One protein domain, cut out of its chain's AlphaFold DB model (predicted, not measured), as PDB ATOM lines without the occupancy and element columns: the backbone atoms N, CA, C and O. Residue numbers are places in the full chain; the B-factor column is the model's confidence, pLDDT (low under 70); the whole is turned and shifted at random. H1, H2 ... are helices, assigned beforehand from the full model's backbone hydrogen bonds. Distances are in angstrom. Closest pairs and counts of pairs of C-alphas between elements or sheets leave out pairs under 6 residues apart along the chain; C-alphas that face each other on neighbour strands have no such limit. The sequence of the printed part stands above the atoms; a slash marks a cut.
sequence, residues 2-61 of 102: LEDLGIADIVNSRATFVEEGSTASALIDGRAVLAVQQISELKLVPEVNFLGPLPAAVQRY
ATOM      1  N   LEU A   2     171.197 194.444 161.578       93.12
ATOM      2  CA  LEU A   2     170.416 194.465 160.327       93.12
ATOM      3  C   LEU A   2     168.984 194.986 160.530       93.12
ATOM      4  O   LEU A   2     168.497 195.745 159.699       93.12
ATOM      5  N   GLU A   3     168.370 194.623 161.660       94.25
ATOM      6  CA  GLU A   3     167.096 195.178 162.149       94.25
ATOM      7  C   GLU A   3     167.174 196.702 162.310       94.25
ATOM      8  O   GLU A   3     166.397 197.433 161.709       94.25
ATOM      9  N   ASP A   4     168.184 197.192 163.041       92.06
ATOM     10  CA  ASP A   4     168.386 198.627 163.298       92.06
ATOM     11  C   ASP A   4     168.600 199.443 162.008       92.06
ATOM     12  O   ASP A   4     168.306 200.634 161.962       92.06
ATOM     13  N   LEU A   5     169.122 198.802 160.958       92.94
ATOM     14  CA  LEU A   5     169.323 199.388 159.632       92.94
ATOM     15  C   LEU A   5     168.091 199.267 158.717       92.94
ATOM     16  O   LEU A   5     168.103 199.833 157.627       92.94
ATOM     17  N   GLY A   6     167.056 198.518 159.111       96.69
ATOM     18  CA  GLY A   6     165.856 198.288 158.301       96.69
ATOM     19  C   GLY A   6     166.084 197.431 157.049       96.69
ATOM     20  O   GLY A   6     165.316 197.529 156.096       96.69
ATOM     21  N   ILE A   7     167.144 196.612 157.020       95.75
ATOM     22  CA  ILE A   7     167.526 195.787 155.853       95.75
ATOM     23  C   ILE A   7     167.505 194.279 156.134       95.75
ATOM     24  O   ILE A   7     167.957 193.500 155.293       95.75
ATOM     25  N   ALA A   8     167.011 193.863 157.304       96.31
ATOM     26  CA  ALA A   8     167.029 192.469 157.744       96.31
ATOM     27  C   ALA A   8     166.403 191.524 156.710       96.31
ATOM     28  O   ALA A   8     167.081 190.606 156.255       96.31
ATOM     29  N   ASP A   9     165.177 191.791 156.259       97.50
ATOM     30  CA  ASP A   9     164.477 190.930 155.295       97.50
ATOM     31  C   ASP A   9     165.213 190.824 153.953       97.50
ATOM     32  O   ASP A   9     165.345 189.741 153.379       97.50
ATOM     33  N   ILE A  10     165.753 191.945 153.464       96.44
ATOM     34  CA  ILE A  10     166.470 192.001 152.184       96.44
ATOM     35  C   ILE A  10     167.725 191.132 152.254       96.44
ATOM     36  O   ILE A  10     167.961 190.318 151.362       96.44
ATOM     37  N   VAL A  11     168.508 191.279 153.324       94.50
ATOM     38  CA  VAL A  11     169.739 190.512 153.535       94.50
ATOM     39  C   VAL A  11     169.418 189.037 153.775       94.50
ATOM     40  O   VAL A  11     169.960 188.180 153.082       94.50
ATOM     41  N   ASN A  12     168.497 188.734 154.693       94.44
ATOM     42  CA  ASN A  12     168.167 187.365 155.091       94.44
ATOM     43  C   ASN A  12     167.549 186.551 153.946       94.44
ATOM     44  O   ASN A  12     167.799 185.353 153.860       94.44
ATOM     45  N   SER A  13     166.825 187.186 153.016       96.19
ATOM     46  CA  SER A  13     166.278 186.503 151.831       96.19
ATOM     47  C   SER A  13     167.342 185.964 150.859       96.19
ATOM     48  O   SER A  13     167.017 185.168 149.981       96.19
ATOM     49  N   ARG A  14     168.603 186.403 150.990       94.75
ATOM     50  CA  ARG A  14     169.729 186.033 150.112       94.75
ATOM     51  C   ARG A  14     170.976 185.595 150.882       94.75
ATOM     52  O   ARG A  14     172.030 185.423 150.276       94.75
ATOM     53  N   ALA A  15     170.883 185.480 152.205       94.25
ATOM     54  CA  ALA A  15     172.028 185.189 153.049       94.25
ATOM     55  C   ALA A  15     172.482 183.737 152.862       94.25
ATOM     56  O   ALA A  15     171.683 182.804 152.927       94.25
ATOM     57  N   THR A  16     173.789 183.553 152.689       95.00
ATOM     58  CA  THR A  16     174.432 182.240 152.745       95.00
ATOM     59  C   THR A  16     175.001 182.054 154.144       95.00
ATOM     60  O   THR A  16     175.932 182.758 154.533       95.00
ATOM     61  N   PHE A  17     174.448 181.110 154.903       90.31
ATOM     62  CA  PHE A  17     174.956 180.777 156.231       90.31
ATOM     63  C   PHE A  17     176.156 179.830 156.124       90.31
ATOM     64  O   PHE A  17     176.147 178.871 155.350       90.31
ATOM     65  N   VAL A  18     177.199 180.121 156.900       90.88
ATOM     66  CA  VAL A  18     178.371 179.262 157.081       90.88
ATOM     67  C   VAL A  18     178.357 178.826 158.540       90.88
ATOM     68  O   VAL A  18     178.484 179.673 159.420       90.88
ATOM     69  N   GLU A  19     178.114 177.538 158.789       86.69
ATOM     70  CA  GLU A  19     177.946 177.008 160.152       86.69
ATOM     71  C   GLU A  19     179.258 177.024 160.943       86.69
ATOM     72  O   GLU A  19     179.262 177.365 162.124       86.69
ATOM     73  N   GLU A  20     180.375 176.709 160.283       87.50
ATOM     74  CA  GLU A  20     181.696 176.648 160.901       87.50
ATOM     75  C   GLU A  20     182.777 177.251 159.999       87.50
ATOM     76  O   GLU A  20     182.742 177.137 158.770       87.50
ATOM     77  N   GLY A  21     183.783 177.860 160.628       88.75
ATOM     78  CA  GLY A  21     184.955 178.405 159.951       88.75
ATOM     79  C   GLY A  21     184.736 179.783 159.321       88.75
ATOM     80  O   GLY A  21     183.917 180.587 159.764       88.75
ATOM     81  N   SER A  22     185.536 180.086 158.296       93.38
ATOM     82  CA  SER A  22     185.535 181.405 157.662       93.38
ATOM     83  C   SER A  22     184.433 181.536 156.611       93.38
ATOM     84  O   SER A  22     184.343 180.738 155.678       93.38
ATOM     85  N   THR A  23     183.650 182.607 156.696       96.25
ATOM     86  CA  THR A  23     182.683 183.063 155.685       96.25
ATOM     87  C   THR A  23     183.330 183.327 154.325       96.25
ATOM     88  O   THR A  23     182.658 183.218 153.302       96.25
ATOM     89  N   ALA A  24     184.641 183.591 154.284       95.50
ATOM     90  CA  ALA A  24     185.407 183.709 153.046       95.50
ATOM     91  C   ALA A  24     185.389 182.416 152.206       95.50
ATOM     92  O   ALA A  24     185.520 182.485 150.986       95.50
ATOM     93  N   SER A  25     185.156 181.248 152.822       93.88
ATOM     94  CA  SER A  25     184.994 179.978 152.096       93.88
ATOM     95  C   SER A  25     183.853 180.024 151.075       93.88
ATOM     96  O   SER A  25     183.998 179.495 149.976       93.88
ATOM     97  N   ALA A  26     182.764 180.738 151.388       95.38
ATOM     98  CA  ALA A  26     181.628 180.905 150.487       95.38
ATOM     99  C   ALA A  26     181.961 181.767 149.254       95.38
ATOM    100  O   ALA A  26     181.246 181.719 148.256       95.38
ATOM    101  N   LEU A  27     183.035 182.565 149.311       95.75
ATOM    102  CA  LEU A  27     183.548 183.286 148.142       95.75
ATOM    103  C   LEU A  27     184.335 182.345 147.225       95.75
ATOM    104  O   LEU A  27     184.209 182.426 146.008       95.75
ATOM    105  N   ILE A  28     185.131 181.448 147.817       93.62
ATOM    106  CA  ILE A  28     185.994 180.506 147.090       93.62
ATOM    107  C   ILE A  28     185.154 179.487 146.316       93.62
ATOM    108  O   ILE A  28     185.446 179.201 145.158       93.62
ATOM    109  N   ASP A  29     184.105 178.950 146.939       93.12
ATOM    110  CA  ASP A  29     183.215 177.972 146.304       93.12
ATOM    111  C   ASP A  29     182.060 178.600 145.499       93.12
ATOM    112  O   ASP A  29     181.283 177.886 144.864       93.12
ATOM    113  N   GLY A  30     181.964 179.933 145.489       94.81
ATOM    114  CA  GLY A  30     181.019 180.693 144.672       94.81
ATOM    115  C   GLY A  30     179.592 180.786 145.223       94.81
ATOM    116  O   GLY A  30     178.713 181.292 144.525       94.81
ATOM    117  N   ARG A  31     179.328 180.342 146.459       95.44
ATOM    118  CA  ARG A  31     178.003 180.480 147.102       95.44
ATOM    119  C   ARG A  31     177.680 181.904 147.563       95.44
ATOM    120  O   ARG A  31     176.531 182.188 147.904       95.44
ATOM    121  N   ALA A  32     178.667 182.793 147.616       96.06
ATOM    122  CA  ALA A  32     178.499 184.194 147.975       96.06
ATOM    123  C   ALA A  32     179.438 185.095 147.162       96.06
ATOM    124  O   ALA A  32     180.488 184.674 146.690       96.06
ATOM    125  N   VAL A  33     179.063 186.370 147.036       95.19
ATOM    126  CA  VAL A  33     179.895 187.416 146.403       95.19
ATOM    127  C   VAL A  33     180.452 188.422 147.412       95.19
ATOM    128  O   VAL A  33     181.311 189.231 147.074       95.19
ATOM    129  N   LEU A  34     179.958 188.383 148.654       95.62
ATOM    130  CA  LEU A  34     180.413 189.210 149.765       95.62
ATOM    131  C   LEU A  34     180.418 188.372 151.047       95.62
ATOM    132  O   LEU A  34     179.493 187.594 151.277       95.62
ATOM    133  N   ALA A  35     181.440 188.557 151.881       96.00
ATOM    134  CA  ALA A  35     181.580 187.894 153.174       96.00
ATOM    135  C   ALA A  35     181.767 188.944 154.277       96.00
ATOM    136  O   ALA A  35     182.476 189.934 154.088       96.00
ATOM    137  N   VAL A  36     181.122 188.729 155.424       94.56
ATOM    138  CA  VAL A  36     181.208 189.606 156.599       94.56
ATOM    139  C   VAL A  36     181.550 188.747 157.809       94.56
ATOM    140  O   VAL A  36     180.782 187.863 158.171       94.56
ATOM    141  N   GLN A  37     182.694 189.022 158.433       94.56
ATOM    142  CA  GLN A  37     183.185 188.340 159.634       94.56
ATOM    143  C   GLN A  37     184.240 189.205 160.335       94.56
ATOM    144  O   GLN A  37     184.594 190.287 159.854       94.56
ATOM    145  N   GLN A  38     184.750 188.743 161.477       94.56
ATOM    146  CA  GLN A  38     185.886 189.358 162.152       94.56
ATOM    147  C   GLN A  38     187.090 189.472 161.204       94.56
ATOM    148  O   GLN A  38     187.465 188.524 160.514       94.56
ATOM    149  N   ILE A  39     187.729 190.647 161.204       94.44
ATOM    150  CA  ILE A  39     188.874 190.957 160.329       94.44
ATOM    151  C   ILE A  39     190.000 189.934 160.506       94.44
ATOM    152  O   ILE A  39     190.628 189.540 159.523       94.44
ATOM    153  N   SER A  40     190.236 189.489 161.741       93.31
ATOM    154  CA  SER A  40     191.283 188.519 162.048       93.31
ATOM    155  C   SER A  40     191.058 187.149 161.428       93.31
ATOM    156  O   SER A  40     192.022 186.439 161.185       93.31
ATOM    157  N   GLU A  41     189.811 186.780 161.145       93.44
ATOM    158  CA  GLU A  41     189.489 185.520 160.475       93.44
ATOM    159  C   GLU A  41     189.556 185.658 158.955       93.44
ATOM    160  O   GLU A  41     190.094 184.788 158.275       93.44
ATOM    161  N   LEU A  42     189.075 186.781 158.410       93.94
ATOM    162  CA  LEU A  42     189.145 187.041 156.969       93.94
ATOM    163  C   LEU A  42     190.594 187.136 156.478       93.94
ATOM    164  O   LEU A  42     190.914 186.621 155.413       93.94
ATOM    165  N   LYS A  43     191.492 187.741 157.267       91.19
ATOM    166  CA  LYS A  43     192.915 187.860 156.914       91.19
ATOM    167  C   LYS A  43     193.681 186.533 156.890       91.19
ATOM    168  O   LYS A  43     194.787 186.506 156.358       91.19
ATOM    169  N   LEU A  44     193.127 185.457 157.451       89.75
ATOM    170  CA  LEU A  44     193.739 184.125 157.397       89.75
ATOM    171  C   LEU A  44     193.468 183.396 156.075       89.75
ATOM    172  O   LEU A  44     194.045 182.334 155.854       89.75
ATOM    173  N   VAL A  45     192.621 183.953 155.204       92.06
ATOM    174  CA  VAL A  45     192.281 183.381 153.897       92.06
ATOM    175  C   VAL A  45     192.949 184.226 152.803       92.06
ATOM    176  O   VAL A  45     192.391 185.246 152.395       92.06
ATOM    177  N   PRO A  46     194.170 183.879 152.358       90.25
ATOM    178  CA  PRO A  46     194.948 184.712 151.436       90.25
ATOM    179  C   PRO A  46     194.319 184.857 150.043       90.25
ATOM    180  O   PRO A  46     194.674 185.772 149.304       90.25
ATOM    181  N   GLU A  47     193.403 183.965 149.670       93.56
ATOM    182  CA  GLU A  47     192.749 183.941 148.364       93.56
ATOM    183  C   GLU A  47     191.692 185.040 148.194       93.56
ATOM    184  O   GLU A  47     191.301 185.336 147.063       93.56
ATOM    185  N   VAL A  48     191.215 185.652 149.286       92.75
ATOM    186  CA  VAL A  48     190.159 186.671 149.224       92.75
ATOM    187  C   VAL A  48     190.710 188.084 149.363       92.75
ATOM    188  O   VAL A  48     191.645 188.357 150.115       92.75
ATOM    189  N   ASN A  49     190.091 189.025 148.652       94.12
ATOM    190  CA  ASN A  49     190.450 190.432 148.754       94.12
ATOM    191  C   ASN A  49     189.731 191.096 149.937       94.12
ATOM    192  O   ASN A  49     188.502 191.205 149.949       94.12
ATOM    193  N   PHE A  50     190.491 191.586 150.916       93.12
ATOM    194  CA  PHE A  50     189.935 192.311 152.055       93.12
ATOM    195  C   PHE A  50     189.558 193.746 151.665       93.12
ATOM    196  O   PHE A  50     190.423 194.566 151.364       93.12
ATOM    197  N   LEU A  51     188.260 194.064 151.716       94.81
ATOM    198  CA  LEU A  51     187.746 195.383 151.326       94.81
ATOM    199  C   LEU A  51     187.897 196.462 152.408       94.81
ATOM    200  O   LEU A  51     187.889 197.648 152.088       94.81
ATOM    201  N   GLY A  52     188.033 196.075 153.677       93.75
ATOM    202  CA  GLY A  52     188.137 197.008 154.798       93.75
ATOM    203  C   GLY A  52     187.133 196.744 155.925       93.75
ATOM    204  O   GLY A  52     186.295 195.844 155.824       93.75
ATOM    205  N   PRO A  53     187.232 197.501 157.034       94.94
ATOM    206  CA  PRO A  53     186.279 197.430 158.136       94.94
ATOM    207  C   PRO A  53     184.906 197.984 157.732       94.94
ATOM    208  O   PRO A  53     184.793 198.828 156.842       94.94
ATOM    209  N   LEU A  54     183.864 197.564 158.451       94.06
ATOM    210  CA  LEU A  54     182.548 198.191 158.346       94.06
ATOM    211  C   LEU A  54     182.591 199.655 158.826       94.06
ATOM    212  O   LEU A  54     183.462 200.016 159.628       94.06
ATOM    213  N   PRO A  55     181.633 200.503 158.401       93.31
ATOM    214  CA  PRO A  55     181.493 201.852 158.937       93.31
ATOM    215  C   PRO A  55     181.379 201.851 160.466       93.31
ATOM    216  O   PRO A  55     180.716 200.989 161.041       93.31
ATOM    217  N   ALA A  56     181.964 202.856 161.124       92.69
ATOM    218  CA  ALA A  56     182.055 202.921 162.588       92.69
ATOM    219  C   ALA A  56     180.705 202.753 163.312       92.69
ATOM    220  O   ALA A  56     180.652 202.124 164.361       92.69
ATOM    221  N   ALA A  57     179.611 203.256 162.729       90.81
ATOM    222  CA  ALA A  57     178.264 203.156 163.300       90.81
ATOM    223  C   ALA A  57     177.751 201.710 163.450       90.81
ATOM    224  O   ALA A  57     176.884 201.447 164.279       90.81
ATOM    225  N   VAL A  58     178.268 200.780 162.644       91.94
ATOM    226  CA  VAL A  58     177.829 199.375 162.611       91.94
ATOM    227  C   VAL A  58     178.969 198.396 162.891       91.94
ATOM    228  O   VAL A  58     178.730 197.196 163.018       91.94
ATOM    229  N   GLN A  59     180.199 198.894 163.023       93.12
ATOM    230  CA  GLN A  59     181.358 198.082 163.354       93.12
ATOM    231  C   GLN A  59     181.278 197.573 164.794       93.12
ATOM    232  O   GLN A  59     180.891 198.291 165.717       93.12
ATOM    233  N   ARG A  60     181.687 196.321 164.992       91.56
ATOM    234  CA  ARG A  60     181.765 195.692 166.310       91.56
ATOM    235  C   ARG A  60     183.186 195.222 166.567       91.56
ATOM    236  O   ARG A  60     183.825 194.637 165.698       91.56
ATOM    237  N   TYR A  61     183.661 195.493 167.776       91.62
ATOM    238  CA  TYR A  61     184.981 195.092 168.237       91.62
ATOM    239  C   TYR A  61     184.836 193.959 169.244       91.62
ATOM    240  O   TYR A  61     183.991 194.024 170.137       91.62
TER     241      TYR A  61
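Overview. This is residues 2 to 61 of the 102 residues of an uncharacterized protein of Arthrobacter nitrophenolicus (UniProt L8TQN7). This is a domain with little regular structure, a winding chain of loops with three very short helices set apart from one another. H1 lies toward one end of the longest axis, H2 and H3 lie in the other half, and residues 43 to 61 fold back partway toward the H1 end. The printed part has 60 residues, with H1, H2 and H3 in that order holding 13 of them and no named strand; the class is all helix. It is only just compact, close to loose, with a radius of gyration of the C-alphas of 12.2 A and spans of 32 by 25 by 19 A.

Arrangement. H1, residues 8 to 12, is apart from H2, residues 25 to 28, and from H3, residues 39 to 42. H2 and H3 are apart too. In H1 every O i to N i+4 pair is within hydrogen-bond range; H2 and H3 are too short for such a pair, and each has its one O i to N i+3 pair within range.

Along the chain. H1 begins at C-alpha 8 (167.029, 192.469, 157.744) and is 5.9 A long. H2 is 5.1 A long. H3 is 5.2 A long and ends at C-alpha 42 (189.145, 187.041, 156.969).

Size, cuts and confidence. The C-alphas farthest apart, of Gly 6 and Pro 46, are 32.8 A apart. The link H1 to H2 is long. The printed part has no cut, and no printed residue has pLDDT under 70.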